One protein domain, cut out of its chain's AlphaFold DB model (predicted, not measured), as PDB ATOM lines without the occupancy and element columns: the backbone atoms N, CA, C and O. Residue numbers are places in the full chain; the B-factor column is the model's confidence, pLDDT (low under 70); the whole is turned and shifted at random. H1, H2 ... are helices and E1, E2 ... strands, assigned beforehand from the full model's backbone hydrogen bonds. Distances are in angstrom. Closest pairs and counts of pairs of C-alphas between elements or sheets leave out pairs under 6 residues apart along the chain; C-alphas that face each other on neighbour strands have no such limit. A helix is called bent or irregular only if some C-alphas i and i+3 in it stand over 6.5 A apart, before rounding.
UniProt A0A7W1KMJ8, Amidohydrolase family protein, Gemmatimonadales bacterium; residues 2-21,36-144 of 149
ATOM      1  N   ARG A   2     -50.015  46.309 -17.155       93.69
ATOM      2  CA  ARG A   2     -50.234  47.573 -16.409       93.69
ATOM      3  C   ARG A   2     -51.585  47.661 -15.675       93.69
ATOM      4  O   ARG A   2     -51.601  47.952 -14.488       93.69
ATOM      5  N   ALA A   3     -52.693  47.366 -16.359       96.44
ATOM      6  CA  ALA A   3     -54.023  47.376 -15.739       96.44
ATOM      7  C   ALA A   3     -54.150  46.356 -14.590       96.44
ATOM      8  O   ALA A   3     -54.760  46.654 -13.572       96.44
ATOM      9  N   LEU A   4     -53.517  45.182 -14.724       96.62
ATOM     10  CA  LEU A   4     -53.459  44.184 -13.654       96.62
ATOM     11  C   LEU A   4     -52.654  44.709 -12.461       96.62
ATOM     12  O   LEU A   4     -53.122  44.616 -11.338       96.62
ATOM     13  N   THR A   5     -51.488  45.315 -12.700       96.81
ATOM     14  CA  THR A   5     -50.686  45.944 -11.641       96.81
ATOM     15  C   THR A   5     -51.490  46.995 -10.882       96.81
ATOM     16  O   THR A   5     -51.480  46.981  -9.661       96.81
ATOM     17  N   GLN A   6     -52.237  47.854 -11.579       96.25
ATOM     18  CA  GLN A   6     -53.087  48.870 -10.950       96.25
ATOM     19  C   GLN A   6     -54.243  48.257 -10.146       96.25
ATOM     20  O   GLN A   6     -54.520  48.713  -9.040       96.25
ATOM     21  N   ALA A   7     -54.887  47.207 -10.661       96.94
ATOM     22  CA  ALA A   7     -55.924  46.485  -9.925       96.94
ATOM     23  C   ALA A   7     -55.359  45.839  -8.647       96.94
ATOM     24  O   ALA A   7     -55.926  46.004  -7.571       96.94
ATOM     25  N   CYS A   8     -54.196  45.187  -8.734       96.62
ATOM     26  CA  CYS A   8     -53.494  44.646  -7.571       96.62
ATOM     27  C   CYS A   8     -53.139  45.750  -6.560       96.62
ATOM     28  O   CYS A   8     -53.404  45.591  -5.374       96.62
ATOM     29  N   SER A   9     -52.609  46.891  -7.015       95.25
ATOM     30  CA  SER A   9     -52.310  48.042  -6.152       95.25
ATOM     31  C   SER A   9     -53.547  48.579  -5.429       95.25
ATOM     32  O   SER A   9     -53.456  48.927  -4.249       95.25
ATOM     33  N   ALA A  10     -54.690  48.662  -6.119       95.69
ATOM     34  CA  ALA A  10     -55.951  49.129  -5.543       95.69
ATOM     35  C   ALA A  10     -56.409  48.224  -4.389       95.69
ATOM     36  O   ALA A  10     -56.795  48.726  -3.335       95.69
ATOM     37  N   GLU A  11     -56.243  46.912  -4.558       95.25
ATOM     38  CA  GLU A  11     -56.567  45.886  -3.559       95.25
ATOM     39  C   GLU A  11     -55.424  45.605  -2.566       95.25
ATOM     40  O   GLU A  11     -55.539  44.735  -1.706       95.25
ATOM     41  N   ARG A  12     -54.304  46.339  -2.658       93.19
ATOM     42  CA  ARG A  12     -53.095  46.142  -1.832       93.19
ATOM     43  C   ARG A  12     -52.527  44.720  -1.915       93.19
ATOM     44  O   ARG A  12     -51.961  44.212  -0.949       93.19
ATOM     45  N   LEU A  13     -52.652  44.096  -3.080       95.12
ATOM     46  CA  LEU A  13     -52.117  42.772  -3.361       95.12
ATOM     47  C   LEU A  13     -50.753  42.890  -4.056       95.12
ATOM     48  O   LEU A  13     -50.635  43.626  -5.040       95.12
ATOM     49  N   PRO A  14     -49.714  42.169  -3.597       95.62
ATOM     50  CA  PRO A  14     -48.471  42.070  -4.348       95.62
ATOM     51  C   PRO A  14     -48.687  41.257  -5.631       95.62
ATOM     52  O   PRO A  14     -49.333  40.210  -5.623       95.62
ATOM     53  N   LEU A  15     -48.122  41.727  -6.743       96.56
ATOM     54  CA  LEU A  15     -48.131  40.993  -8.007       96.56
ATOM     55  C   LEU A  15     -46.858  40.148  -8.117       96.56
ATOM     56  O   LEU A  15     -45.755  40.690  -8.202       96.56
ATOM     57  N   MET A  16     -47.018  38.825  -8.146       96.31
ATOM     58  CA  MET A  16     -45.908  37.894  -8.331       96.31
ATOM     59  C   MET A  16     -45.657  37.615  -9.818       96.31
ATOM     60  O   MET A  16     -46.593  37.327 -10.562       96.31
ATOM     61  N   LEU A  17     -44.398  37.690 -10.253       96.81
ATOM     62  CA  LEU A  17     -43.977  37.467 -11.640       96.81
ATOM     63  C   LEU A  17     -42.752  36.552 -11.672       96.81
ATOM     64  O   LEU A  17     -41.780  36.814 -10.972       96.81
ATOM     65  N   ALA A  18     -42.771  35.522 -12.515       95.31
ATOM     66  CA  ALA A  18     -41.619  34.646 -12.720       95.31
ATOM     67  C   ALA A  18     -40.760  35.137 -13.888       95.31
ATOM     68  O   ALA A  18     -41.289  35.442 -14.959       95.31
ATOM     69  N   VAL A  19     -39.438  35.182 -13.701       96.25
ATOM     70  CA  VAL A  19     -38.498  35.489 -14.791       96.25
ATOM     71  C   VAL A  19     -38.485  34.374 -15.825       96.25
ATOM     72  O   VAL A  19     -38.550  34.623 -17.028       96.25
ATOM     73  N   ARG A  20     -38.436  33.140 -15.335       90.06
ATOM     74  CA  ARG A  20     -38.419  31.899 -16.105       90.06
ATOM     75  C   ARG A  20     -39.001  30.782 -15.245       90.06
ATOM     76  O   ARG A  20     -38.931  30.868 -14.025       90.06
ATOM     77  N   LEU A  21     -39.563  29.749 -15.867       82.44
ATOM     78  CA  LEU A  21     -40.010  28.548 -15.147       82.44
ATOM     79  C   LEU A  21     -38.901  27.492 -15.088       82.44
ATOM     80  O   LEU A  21     -38.630  26.919 -14.040       82.44
ATOM     81  N   LEU A  36     -39.344  37.001 -18.609       96.06
ATOM     82  CA  LEU A  36     -39.595  38.369 -18.160       96.06
ATOM     83  C   LEU A  36     -38.314  39.181 -18.370       96.06
ATOM     84  O   LEU A  36     -37.286  38.809 -17.814       96.06
ATOM     85  N   PRO A  37     -38.337  40.294 -19.113       96.88
ATOM     86  CA  PRO A  37     -37.149  41.116 -19.245       96.88
ATOM     87  C   PRO A  37     -37.029  42.114 -18.073       96.88
ATOM     88  O   PRO A  37     -38.050  42.611 -17.582       96.88
ATOM     89  N   PRO A  38     -35.806  42.506 -17.666       98.19
ATOM     90  CA  PRO A  38     -35.581  43.439 -16.551       98.19
ATOM     91  C   PRO A  38     -36.327  44.774 -16.691       98.19
ATOM     92  O   PRO A  38     -36.929  45.287 -15.743       98.19
ATOM     93  N   TRP A  39     -36.362  45.333 -17.906       97.69
ATOM     94  CA  TRP A  39     -37.049  46.596 -18.182       97.69
ATOM     95  C   TRP A  39     -38.561  46.522 -17.944       97.69
ATOM     96  O   TRP A  39     -39.173  47.548 -17.629       97.69
ATOM     97  N   ALA A  40     -39.177  45.339 -18.060       97.94
ATOM     98  CA  ALA A  40     -40.602  45.179 -17.795       97.94
ATOM     99  C   ALA A  40     -40.892  45.345 -16.302       97.94
ATOM    100  O   ALA A  40     -41.845  46.039 -15.956       97.94
ATOM    101  N   VAL A  41     -40.036  44.815 -15.421       98.38
ATOM    102  CA  VAL A  41     -40.159  45.006 -13.965       98.38
ATOM    103  C   VAL A  41     -40.098  46.493 -13.618       98.38
ATOM    104  O   VAL A  41     -41.015  47.017 -12.981       98.38
ATOM    105  N   ARG A  42     -39.089  47.206 -14.139       98.25
ATOM    106  CA  ARG A  42     -38.944  48.661 -13.946       98.25
ATOM    107  C   ARG A  42     -40.135  49.446 -14.506       98.25
ATOM    108  O   ARG A  42     -40.598  50.411 -13.906       98.25
ATOM    109  N   THR A  43     -40.680  49.024 -15.644       98.12
ATOM    110  CA  THR A  43     -41.864  49.662 -16.243       98.12
ATOM    111  C   THR A  43     -43.114  49.464 -15.386       98.12
ATOM    112  O   THR A  43     -43.914  50.389 -15.241       98.12
ATOM    113  N   LEU A  44     -43.304  48.271 -14.818       98.00
ATOM    114  CA  LEU A  44     -44.470  47.959 -13.991       98.00
ATOM    115  C   LEU A  44     -44.405  48.663 -12.636       98.00
ATOM    116  O   LEU A  44     -45.396  49.279 -12.245       98.00
ATOM    117  N   ILE A  45     -43.251  48.663 -11.961       98.00
ATOM    118  CA  ILE A  45     -43.116  49.315 -10.650       98.00
ATOM    119  C   ILE A  45     -43.294  50.842 -10.721       98.00
ATOM    120  O   ILE A  45     -43.764  51.464  -9.767       98.00
ATOM    121  N   ARG A  46     -42.977  51.441 -11.877       97.56
ATOM    122  CA  ARG A  46     -43.204  52.864 -12.189       97.56
ATOM    123  C   ARG A  46     -44.641  53.194 -12.561       97.56
ATOM    124  O   ARG A  46     -45.028  54.357 -12.533       97.56
ATOM    125  N   SER A  47     -45.429  52.195 -12.952       97.31
ATOM    126  CA  SER A  47     -46.786  52.431 -13.448       97.31
ATOM    127  C   SER A  47     -47.789  52.803 -12.355       97.31
ATOM    128  O   SER A  47     -48.861  53.320 -12.670       97.31
ATOM    129  N   ASP A  48     -47.434  52.550 -11.096       97.00
ATOM    130  CA  ASP A  48     -48.214  52.904  -9.918       97.00
ATOM    131  C   ASP A  48     -47.278  53.003  -8.700       97.00
ATOM    132  O   ASP A  48     -46.515  52.079  -8.407       97.00
ATOM    133  N   ALA A  49     -47.344  54.120  -7.971       95.94
ATOM    134  CA  ALA A  49     -46.541  54.359  -6.772       95.94
ATOM    135  C   ALA A  49     -46.865  53.388  -5.618       95.94
ATOM    136  O   ALA A  49     -46.059  53.227  -4.704       95.94
ATOM    137  N   ARG A  50     -48.031  52.730  -5.654       95.38
ATOM    138  CA  ARG A  50     -48.469  51.731  -4.667       95.38
ATOM    139  C   ARG A  50     -48.198  50.292  -5.095       95.38
ATOM    140  O   ARG A  50     -48.393  49.392  -4.279       95.38
ATOM    141  N   ALA A  51     -47.736  50.066  -6.327       96.56
ATOM    142  CA  ALA A  51     -47.431  48.721  -6.805       96.56
ATOM    143  C   ALA A  51     -46.369  48.059  -5.927       96.56
ATOM    144  O   ALA A  51     -45.367  48.692  -5.583       96.56
ATOM    145  N   ARG A  52     -46.587  46.780  -5.617       97.50
ATOM    146  CA  ARG A  52     -45.626  45.890  -4.963       97.50
ATOM    147  C   ARG A  52     -45.427  44.665  -5.839       97.50
ATOM    148  O   ARG A  52     -46.410  44.088  -6.307       97.50
ATOM    149  N   LEU A  53     -44.175  44.293  -6.074       98.00
ATOM    150  CA  LEU A  53     -43.819  43.169  -6.936       98.00
ATOM    151  C   LEU A  53     -43.037  42.125  -6.144       98.00
ATOM    152  O   LEU A  53     -42.156  42.476  -5.364       98.00
ATOM    153  N   ILE A  54     -43.335  40.852  -6.390       98.06
ATOM    154  CA  ILE A  54     -42.500  39.726  -5.966       98.06
ATOM    155  C   ILE A  54     -41.985  39.071  -7.241       98.06
ATOM    156  O   ILE A  54     -42.772  38.593  -8.057       98.06
ATOM    157  N   ILE A  55     -40.676  39.085  -7.445       98.25
ATOM    158  CA  ILE A  55     -40.061  38.497  -8.628       98.25
ATOM    159  C   ILE A  55     -39.449  37.161  -8.248       98.25
ATOM    160  O   ILE A  55     -38.626  37.075  -7.336       98.25
ATOM    161  N   THR A  56     -39.861  36.126  -8.969       97.31
ATOM    162  CA  THR A  56     -39.411  34.760  -8.748       97.31
ATOM    163  C   THR A  56     -38.489  34.292  -9.857       97.31
ATOM    164  O   THR A  56     -38.560  34.771 -10.992       97.31
ATOM    165  N   HIS A  57     -37.627  33.332  -9.535       96.25
ATOM    166  CA  HIS A  57     -36.708  32.712 -10.495       96.25
ATOM    167  C   HIS A  57     -35.720  33.690 -11.166       96.25
ATOM    168  O   HIS A  57     -35.282  33.467 -12.298       96.25
ATOM    169  N   ALA A  58     -35.374  34.785 -10.486       97.31
ATOM    170  CA  ALA A  58     -34.346  35.717 -10.935       97.31
ATOM    171  C   ALA A  58     -32.947  35.207 -10.557       97.31
ATOM    172  O   ALA A  58     -32.745  34.675  -9.466       97.31
ATOM    173  N   ASP A  59     -31.980  35.387 -11.452       96.25
ATOM    174  CA  ASP A  59     -30.563  35.194 -11.148       96.25
ATOM    175  C   ASP A  59     -29.911  36.514 -10.698       96.25
ATOM    176  O   ASP A  59     -30.537  37.578 -10.709       96.25
ATOM    177  N   ARG A  60     -28.638  36.456 -10.288       97.62
ATOM    178  CA  ARG A  60     -27.909  37.640  -9.808       97.62
ATOM    179  C   ARG A  60     -27.882  38.787 -10.830       97.62
ATOM    180  O   ARG A  60     -28.278  39.885 -10.439       97.62
ATOM    181  N   PRO A  61     -27.484  38.580 -12.103       97.75
ATOM    182  CA  PRO A  61     -27.475  39.661 -13.086       97.75
ATOM    183  C   PRO A  61     -28.839  40.338 -13.254       97.75
ATOM    184  O   PRO A  61     -28.904  41.564 -13.330       97.75
ATOM    185  N   PHE A  62     -29.934  39.567 -13.259       98.56
ATOM    186  CA  PHE A  62     -31.280  40.127 -13.351       98.56
ATOM    187  C   PHE A  62     -31.614  41.019 -12.151       98.56
ATOM    188  O   PHE A  62     -32.105  42.137 -12.326       98.56
ATOM    189  N   VAL A  63     -31.346  40.532 -10.934       98.69
ATOM    190  CA  VAL A  63     -31.598  41.283  -9.695       98.69
ATOM    191  C   VAL A  63     -30.797  42.584  -9.689       98.69
ATOM    192  O   VAL A  63     -31.373  43.646  -9.457       98.69
ATOM    193  N   GLU A  64     -29.499  42.522  -9.988       98.62
ATOM    194  CA  GLU A  64     -28.616  43.694 -10.019       98.62
ATOM    195  C   GLU A  64     -29.078  44.721 -11.063       98.62
ATOM    196  O   GLU A  64     -29.195  45.907 -10.747       98.62
ATOM    197  N   GLU A  65     -29.414  44.289 -12.284       98.69
ATOM    198  CA  GLU A  65     -29.852  45.206 -13.345       98.69
ATOM    199  C   GLU A  65     -31.162  45.922 -12.989       98.69
ATOM    200  O   GLU A  65     -31.337  47.115 -13.260       98.69
ATOM    201  N   VAL A  66     -32.121  45.211 -12.390       98.75
ATOM    202  CA  VAL A  66     -33.374  45.846 -11.975       98.75
ATOM    203  C   VAL A  66     -33.147  46.750 -10.772       98.75
ATOM    204  O   VAL A  66     -33.606  47.892 -10.801       98.75
ATOM    205  N   HIS A  67     -32.453  46.270  -9.740       98.56
ATOM    206  CA  HIS A  67     -32.288  47.000  -8.486       98.56
ATOM    207  C   HIS A  67     -31.471  48.281  -8.673       98.56
ATOM    208  O   HIS A  67     -31.925  49.354  -8.279       98.56
ATOM    209  N   PHE A  68     -30.310  48.199  -9.330       98.12
ATOM    210  CA  PHE A  68     -29.450  49.365  -9.567       98.12
ATOM    211  C   PHE A  68     -29.929  50.242 -10.733       98.12
ATOM    212  O   PHE A  68     -29.520  51.394 -10.848       98.12
ATOM    213  N   GLY A  69     -30.827  49.732 -11.581       97.94
ATOM    214  CA  GLY A  69     -31.518  50.509 -12.616       97.94
ATOM    215  C   GLY A  69     -32.785  51.235 -12.136       97.94
ATOM    216  O   GLY A  69     -33.483  51.852 -12.952       97.94
ATOM    217  N   SER A  70     -33.117  51.127 -10.848       98.12
ATOM    218  CA  SER A  70     -34.313  51.704 -10.223       98.12
ATOM    219  C   SER A  70     -33.933  52.711  -9.136       98.12
ATOM    220  O   SER A  70     -32.829  52.664  -8.594       98.12
ATOM    221  N   THR A  71     -34.835  53.637  -8.802       98.31
ATOM    222  CA  THR A  71     -34.620  54.520  -7.639       98.31
ATOM    223  C   THR A  71     -34.763  53.733  -6.329       98.31
ATOM    224  O   THR A  71     -35.393  52.671  -6.323       98.31
ATOM    225  N   PRO A  72     -34.245  54.235  -5.192       97.31
ATOM    226  CA  PRO A  72     -34.453  53.588  -3.896       97.31
ATOM    227  C   PRO A  72     -35.936  53.343  -3.572       97.31
ATOM    228  O   PRO A  72     -36.300  52.269  -3.098       97.31
ATOM    229  N   GLU A  73     -36.814  54.297  -3.890       97.31
ATOM    230  CA  GLU A  73     -38.262  54.194  -3.672       97.31
ATOM    231  C   GLU A  73     -38.904  53.120  -4.561       97.31
ATOM    232  O   GLU A  73     -39.809  52.404  -4.126       97.31
ATOM    233  N   GLU A  74     -38.446  52.979  -5.805       98.06
ATOM    234  CA  GLU A  74     -38.871  51.907  -6.709       98.06
ATOM    235  C   GLU A  74     -38.408  50.540  -6.192       98.06
ATOM    236  O   GLU A  74     -39.233  49.649  -5.984       98.06
ATOM    237  N   SER A  75     -37.111  50.398  -5.912       97.50
ATOM    238  CA  SER A  75     -36.498  49.160  -5.421       97.50
ATOM    239  C   SER A  75     -37.074  48.706  -4.080       97.50
ATOM    240  O   SER A  75     -37.215  47.507  -3.845       97.50
ATOM    241  N   SER A  76     -37.487  49.641  -3.219       96.62
ATOM    242  CA  SER A  76     -38.103  49.332  -1.921       96.62
ATOM    243  C   SER A  76     -39.448  48.592  -2.005       96.62
ATOM    244  O   SER A  76     -39.954  48.090  -0.998       96.62
ATOM    245  N   ARG A  77     -40.042  48.519  -3.197       97.00
ATOM    246  CA  ARG A  77     -41.338  47.878  -3.452       97.00
ATOM    247  C   ARG A  77     -41.213  46.593  -4.275       97.00
ATOM    248  O   ARG A  77     -42.227  46.044  -4.708       97.00
ATOM    249  N   ILE A  78     -39.985  46.126  -4.491       98.38
ATOM    250  CA  ILE A  78     -39.678  44.884  -5.195       98.38
ATOM    251  C   ILE A  78     -39.029  43.921  -4.201       98.38
ATOM    252  O   ILE A  78     -38.069  44.282  -3.520       98.38
ATOM    253  N   LEU A  79     -39.564  42.705  -4.132       98.50
ATOM    254  CA  LEU A  79     -38.963  41.584  -3.421       98.50
ATOM    255  C   LEU A  79     -38.493  40.521  -4.410       98.50
ATOM    256  O   LEU A  79     -39.123  40.307  -5.448       98.50
ATOM    257  N   TRP A  80     -37.411  39.842  -4.054       98.50
ATOM    258  CA  TRP A  80     -36.776  38.792  -4.841       98.50
ATOM    259  C   TRP A  80     -36.851  37.482  -4.081       98.50
ATOM    260  O   TRP A  80     -36.417  37.421  -2.931       98.50
ATOM    261  N   ASP A  81     -37.361  36.420  -4.696       96.88
ATOM    262  CA  ASP A  81     -37.123  35.106  -4.109       96.88
ATOM    263  C   ASP A  81     -35.669  34.661  -4.311       96.88
ATOM    264  O   ASP A  81     -34.966  35.129  -5.210       96.88
ATOM    265  N   ILE A  82     -35.227  33.722  -3.478       97.44
ATOM    266  CA  ILE A  82     -33.874  33.167  -3.565       97.44
ATOM    267  C   ILE A  82     -33.767  31.893  -4.417       97.44
ATOM    268  O   ILE A  82     -32.670  31.357  -4.559       97.44
ATOM    269  N   CYS A  83     -34.855  31.340  -4.962       95.50
ATOM    270  CA  CYS A  83     -34.913  29.969  -5.493       95.50
ATOM    271  C   CYS A  83     -33.961  29.697  -6.668       95.50
ATOM    272  O   CYS A  83     -33.503  28.562  -6.838       95.50
ATOM    273  N   TRP A  84     -33.631  30.733  -7.440       94.81
ATOM    274  CA  TRP A  84     -32.756  30.663  -8.616       94.81
ATOM    275  C   TRP A  84     -31.436  31.423  -8.438       94.81
ATOM    276  O   TRP A  84     -30.639  31.556  -9.366       94.81
ATOM    277  N   ILE A  85     -31.177  31.884  -7.215       95.88
ATOM    278  CA  ILE A  85     -29.924  32.516  -6.835       95.88
ATOM    279  C   ILE A  85     -29.015  31.436  -6.255       95.88
ATOM    280  O   ILE A  85     -29.389  30.716  -5.325       95.88
ATOM    281  N   TRP A  86     -27.821  31.325  -6.828       93.31
ATOM    282  CA  TRP A  86     -26.787  30.414  -6.351       93.31
ATOM    283  C   TRP A  86     -26.279  30.859  -4.972       93.31
ATOM    284  O   TRP A  86     -26.103  32.051  -4.719       93.31
ATOM    285  N   GLY A  87     -26.097  29.899  -4.073       89.62
ATOM    286  CA  GLY A  87     -25.383  30.093  -2.811       89.62
ATOM    287  C   GLY A  87     -24.012  29.424  -2.866       89.62
ATOM    288  O   GLY A  87     -23.592  29.042  -3.958       89.62
ATOM    289  N   PRO A  88     -23.349  29.225  -1.714       87.62
ATOM    290  CA  PRO A  88     -22.033  28.599  -1.663       87.62
ATOM    291  C   PRO A  88     -21.974  27.270  -2.448       87.62
ATOM    292  O   PRO A  88     -22.908  26.466  -2.345       87.62
ATOM    293  N   PRO A  89     -20.891  27.006  -3.208       86.75
ATOM    294  CA  PRO A  89     -19.608  27.719  -3.205       86.75
ATOM    295  C   PRO A  89     -19.591  29.053  -3.971       86.75
ATOM    296  O   PRO A  89     -18.636  29.810  -3.816       86.75
ATOM    297  N   GLU A  90     -20.608  29.361  -4.776       90.56
ATOM    298  CA  GLU A  90     -20.751  30.679  -5.390       90.56
ATOM    299  C   GLU A  90     -21.166  31.738  -4.354       90.56
ATOM    300  O   GLU A  90     -21.950  31.493  -3.439       90.56
ATOM    301  N   ASP A  91     -20.698  32.971  -4.525       91.25
ATOM    302  CA  ASP A  91     -20.963  34.086  -3.609       91.25
ATOM    303  C   ASP A  91     -22.167  34.943  -4.039       91.25
ATOM    304  O   ASP A  91     -22.328  36.078  -3.587       91.25
ATOM    305  N   HIS A  92     -23.023  34.440  -4.936       97.69
ATOM    306  CA  HIS A  92     -24.081  35.244  -5.551       97.69
ATOM    307  C   HIS A  92     -25.115  35.732  -4.535       97.69
ATOM    308  O   HIS A  92     -25.398  36.931  -4.489       97.69
ATOM    309  N   LEU A  93     -25.681  34.827  -3.727       97.75
ATOM    310  CA  LEU A  93     -26.644  35.212  -2.698       97.75
ATOM    311  C   LEU A  93     -25.994  36.122  -1.653       97.75
ATOM    312  O   LEU A  93     -26.552  37.169  -1.350       97.75
ATOM    313  N   GLU A  94     -24.798  35.787  -1.161       97.25
ATOM    314  CA  GLU A  94     -24.074  36.619  -0.191       97.25
ATOM    315  C   GLU A  94     -23.833  38.040  -0.720       97.25
ATOM    316  O   GLU A  94     -24.130  39.031  -0.049       97.25
ATOM    317  N   THR A  95     -23.356  38.143  -1.961       97.94
ATOM    318  CA  THR A  95     -23.113  39.420  -2.632       97.94
ATOM    319  C   THR A  95     -24.389  40.237  -2.715       97.94
ATOM    320  O   THR A  95     -24.387  41.398  -2.315       97.94
ATOM    321  N   LEU A  96     -25.492  39.631  -3.158       98.56
ATOM    322  CA  LEU A  96     -26.781  40.306  -3.241       98.56
ATOM    323  C   LEU A  96     -27.288  40.762  -1.871       98.56
ATOM    324  O   LEU A  96     -27.713  41.907  -1.736       98.56
ATOM    325  N   LEU A  97     -27.205  39.927  -0.837       98.06
ATOM    326  CA  LEU A  97     -27.613  40.322   0.514       98.06
ATOM    327  C   LEU A  97     -26.798  41.523   1.018       98.06
ATOM    328  O   LEU A  97     -27.363  42.423   1.640       98.06
ATOM    329  N   ARG A  98     -25.503  41.587   0.686       97.56
ATOM    330  CA  ARG A  98     -24.614  42.705   1.039       97.56
ATOM    331  C   ARG A  98     -24.889  43.981   0.240       97.56
ATOM    332  O   ARG A  98     -24.762  45.069   0.795       97.56
ATOM    333  N   THR A  99     -25.205  43.880  -1.052       97.94
ATOM    334  CA  THR A  99     -25.291  45.053  -1.944       97.94
ATOM    335  C   THR A  99     -26.713  45.550  -2.191       97.94
ATOM    336  O   THR A  99     -26.904  46.740  -2.416       97.94
ATOM    337  N   VAL A 100     -27.701  44.655  -2.175       98.38
ATOM    338  CA  VAL A 100     -29.133  44.944  -2.378       98.38
ATOM    339  C   VAL A 100     -29.872  45.039  -1.037       98.38
ATOM    340  O   VAL A 100     -30.830  45.802  -0.909       98.38
ATOM    341  N   GLY A 101     -29.402  44.305  -0.026       98.00
ATOM    342  CA  GLY A 101     -29.945  44.317   1.328       98.00
ATOM    343  C   GLY A 101     -30.895  43.153   1.606       98.00
ATOM    344  O   GLY A 101     -31.725  42.786   0.775       98.00
ATOM    345  N   VAL A 102     -30.788  42.600   2.814       98.12
ATOM    346  CA  VAL A 102     -31.560  41.439   3.296       98.12
ATOM    347  C   VAL A 102     -33.072  41.655   3.185       98.12
ATOM    348  O   VAL A 102     -33.785  40.757   2.743       98.12
ATOM    349  N   ASP A 103     -33.552  42.866   3.471       97.50
ATOM    350  CA  ASP A 103     -34.978  43.246   3.463       97.50
ATOM    351  C   ASP A 103     -35.642  43.182   2.072       97.50
ATOM    352  O   ASP A 103     -36.832  43.461   1.911       97.50
ATOM    353  N   ARG A 104     -34.861  42.879   1.030       98.06
ATOM    354  CA  ARG A 104     -35.333  42.737  -0.352       98.06
ATOM    355  C   ARG A 104     -35.528  41.288  -0.774       98.06
ATOM    356  O   ARG A 104     -36.027  41.066  -1.875       98.06
ATOM    357  N   PHE A 105     -35.150  40.319   0.056       98.56
ATOM    358  CA  PHE A 105     -35.192  38.905  -0.304       98.56
ATOM    359  C   PHE A 105     -36.234  38.140   0.500       98.56
ATOM    360  O   PHE A 105     -36.439  38.392   1.684       98.56
ATOM    361  N   VAL A 106     -36.879  37.182  -0.155       98.25
ATOM    362  CA  VAL A 106     -37.825  36.245   0.453       98.25
ATOM    363  C   VAL A 106     -37.411  34.811   0.165       98.25
ATOM    364  O   VAL A 106     -36.777  34.499  -0.849       98.25
ATOM    365  N   PHE A 107     -37.793  33.908   1.055       97.75
ATOM    366  CA  PHE A 107     -37.540  32.495   0.879       97.75
ATOM    367  C   PHE A 107     -38.404  31.926  -0.246       97.75
ATOM    368  O   PHE A 107     -39.625  32.074  -0.275       97.75
ATOM    369  N   GLY A 108     -37.752  31.238  -1.176       96.38
ATOM    370  CA  GLY A 108     -38.403  30.541  -2.273       96.38
ATOM    371  C   GLY A 108     -37.648  29.266  -2.593       96.38
ATOM    372  O   GLY A 108     -36.417  29.256  -2.639       96.38
ATOM    373  N   THR A 109     -38.376  28.178  -2.821       95.62
ATOM    374  CA  THR A 109     -37.797  26.863  -3.139       95.62
ATOM    375  C   THR A 109     -37.804  26.559  -4.631       95.62
ATOM    376  O   THR A 109     -36.985  25.771  -5.086       95.62
ATOM    377  N   GLY A 110     -38.709  27.173  -5.402       93.50
ATOM    378  CA  GLY A 110     -38.929  26.820  -6.809       93.50
ATOM    379  C   GLY A 110     -39.569  25.437  -6.992       93.50
ATOM    380  O   GLY A 110     -39.529  24.870  -8.084       93.50
ATOM    381  N   GLN A 111     -40.138  24.859  -5.930       93.38
ATOM    382  CA  GLN A 111     -40.890  23.609  -6.010       93.38
ATOM    383  C   GLN A 111     -42.098  23.749  -6.959       93.38
ATOM    384  O   GLN A 111     -42.751  24.795  -6.955       93.38
ATOM    385  N   PRO A 112     -42.425  22.711  -7.755       90.31
ATOM    386  CA  PRO A 112     -41.825  21.370  -7.771       90.31
ATOM    387  C   PRO A 112     -40.620  21.209  -8.716       90.31
ATOM    388  O   PRO A 112     -40.061  20.121  -8.809       90.31
ATOM    389  N   LEU A 113     -40.218  22.262  -9.435       88.31
ATOM    390  CA  LEU A 113     -39.182  22.180 -10.476       88.31
ATOM    391  C   LEU A 113     -37.752  22.155  -9.910       88.31
ATOM    392  O   LEU A 113     -36.807  21.818 -10.620       88.31
ATOM    393  N   ARG A 114     -37.581  22.511  -8.632       88.50
ATOM    394  CA  ARG A 114     -36.294  22.524  -7.923       88.50
ATOM    395  C   ARG A 114     -36.415  21.875  -6.553       88.50
ATOM    396  O   ARG A 114     -37.464  21.946  -5.919       88.50
ATOM    397  N   LEU A 115     -35.327  21.275  -6.081       91.88
ATOM    398  CA  LEU A 115     -35.243  20.664  -4.754       91.88
ATOM    399  C   LEU A 115     -35.264  21.744  -3.652       91.88
ATOM    400  O   LEU A 115     -34.437  22.661  -3.705       91.88
ATOM    401  N   PRO A 116     -36.175  21.671  -2.662       94.44
ATOM    402  CA  PRO A 116     -36.303  22.686  -1.621       94.44
ATOM    403  C   PRO A 116     -35.081  22.733  -0.703       94.44
ATOM    404  O   PRO A 116     -34.749  23.801  -0.191       94.44
ATOM    405  N   GLU A 117     -34.379  21.608  -0.543       95.38
ATOM    406  CA  GLU A 117     -33.190  21.472   0.296       95.38
ATOM    407  C   GLU A 117     -32.078  22.420  -0.153       95.38
ATOM    408  O   GLU A 117     -31.351  22.934   0.688       95.38
ATOM    409  N   ASN A 118     -31.974  22.721  -1.455       93.00
ATOM    410  CA  ASN A 118     -30.996  23.687  -1.959       93.00
ATOM    411  C   ASN A 118     -31.233  25.080  -1.354       93.00
ATOM    412  O   ASN A 118     -30.290  25.742  -0.921       93.00
ATOM    413  N   SER A 119     -32.497  25.512  -1.274       95.25
ATOM    414  CA  SER A 119     -32.818  26.820  -0.705       95.25
ATOM    415  C   SER A 119     -32.566  26.910   0.793       95.25
ATOM    416  O   SER A 119     -32.203  27.984   1.263       95.25
ATOM    417  N   VAL A 120     -32.724  25.805   1.520       96.06
ATOM    418  CA  VAL A 120     -32.378  25.734   2.944       96.06
ATOM    419  C   VAL A 120     -30.857  25.727   3.116       96.06
ATOM    420  O   VAL A 120     -30.313  26.588   3.802       96.06
ATOM    421  N   ALA A 121     -30.165  24.830   2.410       95.44
ATOM    422  CA  ALA A 121     -28.724  24.637   2.530       95.44
ATOM    423  C   ALA A 121     -27.930  25.914   2.229       95.44
ATOM    424  O   ALA A 121     -26.983  26.224   2.943       95.44
ATOM    425  N   LYS A 122     -28.322  26.701   1.217       94.75
ATOM    426  CA  LYS A 122     -27.627  27.967   0.942       94.75
ATOM    427  C   LYS A 122     -27.748  28.981   2.073       94.75
ATOM    428  O   LYS A 122     -26.817  29.745   2.252       94.75
ATOM    429  N   LEU A 123     -28.854  29.007   2.821       96.50
ATOM    430  CA  LEU A 123     -28.978  29.889   3.983       96.50
ATOM    431  C   LEU A 123     -28.186  29.352   5.177       96.50
ATOM    432  O   LEU A 123     -27.571  30.142   5.882       96.50
ATOM    433  N   ASP A 124     -28.159  28.030   5.375       96.31
ATOM    434  CA  ASP A 124     -27.359  27.388   6.429       96.31
ATOM    435  C   ASP A 124     -25.848  27.609   6.251       96.31
ATOM    436  O   ASP A 124     -25.104  27.609   7.229       96.31
ATOM    437  N   LEU A 125     -25.394  27.780   5.007       96.19
ATOM    438  CA  LEU A 125     -23.985  27.984   4.662       96.19
ATOM    439  C   LEU A 125     -23.545  29.456   4.669       96.19
ATOM    440  O   LEU A 125     -22.359  29.723   4.485       96.19
ATOM    441  N   LEU A 126     -24.465  30.405   4.854       95.56
ATOM    442  CA  LEU A 126     -24.148  31.830   4.949       95.56
ATOM    443  C   LEU A 126     -23.979  32.258   6.409       95.56
ATOM    444  O   LEU A 126     -24.670  31.766   7.299       95.56
ATOM    445  N   ASP A 127     -23.110  33.241   6.643       94.62
ATOM    446  CA  ASP A 127     -22.932  33.867   7.959       94.62
ATOM    447  C   ASP A 127     -24.024  34.922   8.215       94.62
ATOM    448  O   ASP A 127     -23.798  36.130   8.140       94.62
ATOM    449  N   LEU A 128     -25.259  34.455   8.423       96.88
ATOM    450  CA  LEU A 128     -26.416  35.303   8.718       96.88
ATOM    451  C   LEU A 128     -26.712  35.324  10.214       96.88
ATOM    452  O   LEU A 128     -26.760  34.284  10.875       96.88
ATOM    453  N   SER A 129     -27.037  36.508  10.734       97.94
ATOM    454  CA  SER A 129     -27.678  36.601  12.044       97.94
ATOM    455  C   SER A 129     -29.045  35.909  12.018       97.94
ATOM    456  O   SER A 129     -29.674  35.734  10.967       97.94
ATOM    457  N   ARG A 130     -29.554  35.546  13.198       97.62
ATOM    458  CA  ARG A 130     -30.883  34.936  13.321       97.62
ATOM    459  C   ARG A 130     -31.980  35.850  12.770       97.62
ATOM    460  O   ARG A 130     -32.916  35.369  12.141       97.62
ATOM    461  N   GLU A 131     -31.850  37.151  12.992       97.94
ATOM    462  CA  GLU A 131     -32.785  38.180  12.535       97.94
ATOM    463  C   GLU A 131     -32.745  38.328  11.012       97.94
ATOM    464  O   GLU A 131     -33.793  38.384  10.369       97.94
ATOM    465  N   GLN A 132     -31.549  38.326  10.414       98.25
ATOM    466  CA  GLN A 132     -31.399  38.373   8.958       98.25
ATOM    467  C   GLN A 132     -32.004  37.132   8.299       98.25
ATOM    468  O   GLN A 132     -32.716  37.238   7.300       98.25
ATOM    469  N   ARG A 133     -31.764  35.953   8.883       98.12
ATOM    470  CA  ARG A 133     -32.349  34.700   8.405       98.12
ATOM    471  C   ARG A 133     -33.877  34.715   8.500       98.12
ATOM    472  O   ARG A 133     -34.530  34.429   7.501       98.12
ATOM    473  N   ALA A 134     -34.437  35.115   9.644       97.94
ATOM    474  CA  ALA A 134     -35.886  35.233   9.835       97.94
ATOM    475  C   ALA A 134     -36.528  36.234   8.859       97.94
ATOM    476  O   ALA A 134     -37.603  35.975   8.313       97.94
ATOM    477  N   SER A 135     -35.823  37.329   8.556       98.12
ATOM    478  CA  SER A 135     -36.282  38.323   7.584       98.12
ATOM    479  C   SER A 135     -36.522  37.697   6.208       98.12
ATOM    480  O   SER A 135     -37.574  37.908   5.605       98.12
ATOM    481  N   ILE A 136     -35.579  36.871   5.741       98.12
ATOM    482  CA  ILE A 136     -35.691  36.156   4.463       98.12
ATOM    483  C   ILE A 136     -36.741  35.041   4.551       98.12
ATOM    484  O   ILE A 136     -37.551  34.896   3.636       98.12
ATOM    485  N   GLU A 137     -36.736  34.250   5.625       97.62
ATOM    486  CA  GLU A 137     -37.622  33.089   5.794       97.62
ATOM    487  C   GLU A 137     -39.106  33.466   5.881       97.62
ATOM    488  O   GLU A 137     -39.940  32.756   5.313       97.62
ATOM    489  N   SER A 138     -39.446  34.579   6.538       95.81
ATOM    490  CA  SER A 138     -40.843  34.961   6.766       95.81
ATOM    491  C   SER A 138     -41.122  36.458   6.741       95.81
ATOM    492  O   SER A 138     -42.111  36.874   6.129       95.81
ATOM    493  N   ASP A 139     -40.314  37.280   7.407       97.25
ATOM    494  CA  ASP A 139     -40.802  38.600   7.834       97.25
ATOM    495  C   ASP A 139     -40.992  39.556   6.652       97.25
ATOM    496  O   ASP A 139     -41.995  40.271   6.580       97.25
ATOM    497  N   ASN A 140     -40.100  39.494   5.659       97.25
ATOM    498  CA  ASN A 140     -40.213  40.290   4.437       97.25
ATOM    499  C   ASN A 140     -41.478  39.937   3.640       97.25
ATOM    500  O   ASN A 140     -42.145  40.826   3.104       97.25
ATOM    501  N   ALA A 141     -41.842  38.651   3.582       93.94
ATOM    502  CA  ALA A 141     -43.062  38.201   2.916       93.94
ATOM    503  C   ALA A 141     -44.317  38.652   3.680       93.94
ATOM    504  O   ALA A 141     -45.270  39.144   3.070       93.94
ATOM    505  N   LEU A 142     -44.307  38.557   5.012       92.94
ATOM    506  CA  LEU A 142     -45.410  39.019   5.859       92.94
ATOM    507  C   LEU A 142     -45.620  40.537   5.759       92.94
ATOM    508  O   LEU A 142     -46.760  40.993   5.727       92.94
ATOM    509  N   ALA A 143     -44.547  41.321   5.626       89.88
ATOM    510  CA  ALA A 143     -44.616  42.777   5.491       89.88
ATOM    511  C   ALA A 143     -45.286  43.262   4.185       89.88
ATOM    512  O   ALA A 143     -45.676  44.434   4.070       89.88
ATOM    513  N   VAL A 144     -45.407  42.389   3.178       85.69
ATOM    514  CA  VAL A 144     -46.086  42.691   1.907       85.69
ATOM    515  C   VAL A 144     -47.390  41.932   1.705       85.69
ATOM    516  O   VAL A 144     -48.142  42.286   0.794       85.69
TER     517      VAL A 144
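Overview. This is residues 2 to 21 and 36 to 144 of the 149 residues of the protein "Amidohydrolase family protein" of Gemmatimonadales bacterium (UniProt A0A7W1KMJ8). A small parallel sheet of three strands, E1, E2 and E3, runs through the middle, with H2 and H3 packed on one face and H5 beside H3, past the E3 edge. H7 lies towards the other face near E3, H1 sits at one end of the whole by the start of E1, and H6 lies beyond the ends of the strands, near H7. The 129 printed residues hold seven named helices and three named strands, in the order H1 E1 H2 E2 H3 H4 E3 H5 H6 H7, and the class is mostly helix. The whole is compact, with a radius of gyration of the C-alphas of 14.1 A and spans of 40 by 28 by 25 A.

Arrangement. Inner strand E2, residues 53 to 56, has edge strand E1, residues 15 to 18, as a parallel neighbour at 23 degrees, with N 17 and O 54 at 2.9 A. Its other parallel neighbour is edge strand E3, residues 78 to 81, at 22 degrees, with N 55 and O 79 at 2.8 A. Residues 80 to 81 of E3 also pair, parallel, with residues 105 to 106. H2, residues 38 to 46, is on the sheet over E2 at a height over the sheet of 10.0 A, running along the strands at 6 degrees on the local plane. H3, residues 60 to 68, only grazes the sheet; it touches H2, the closest C-alphas being those of Pro 38 and Val 66, 5.6 A apart, at a shallow tilt of 34.8 degrees, only just short of steep. E2, H3, H4 and E3 form a strand-helix-strand unit, two parallel neighbour strands with helices between, whose crossover is right-handed; H4 is residues 72 to 75. H4 only just touches H2, with 3 pairs of C-alphas within 8 A, the closest being Ile 45 and Glu 74 at 6.3 A. H5, residues 92 to 99, touches H3 at a shallow tilt of 16 degrees, the same way, with the closest C-alphas, Arg 60 and His 92, 6.2 A apart. H1, residues 2 to 10, and H7, residues 130 to 142, only graze the sheet. H6, residues 116 to 124, is close to but not clearly touching H7, with the closest C-alphas, Leu 123 and Arg 133, 7.4 A apart. Every O i to N i+4 pair is within hydrogen-bond range in H1, H2, H3 and H5, against 4 of 5 in H6 and 7 of 9 in H7; H4 is too short for such a pair.

Along the chain. E2 begins at C-alpha 53, (-43.819, 43.169, -6.936), and E1, E2 and E3 measure 10.2, 9.7 and 10.2 A. H7, the longest helix, measures 16.8 A, ends at C-alpha 142, (-45.410, 39.019, 5.859), and is irregular, with C-alphas 137 and 140 7.8 A apart. H2 and H6 measure 12.9 A each, H1 12.4 A and H3 11.8 A; H1 begins at C-alpha 2, (-50.234, 47.573, -16.409).

Size, cuts and confidence. The two C-alphas farthest apart, those of Ala 10 and Pro 89, are 42.2 A apart. Residues 22 to 35 are not printed, and C-alphas 21 and 36 are 10.3 A apart across this cut. The link from H5 to H6, residues 100 to 115, is long. The mean pLDDT of the printed part is 96.1, and no printed residue is under 70.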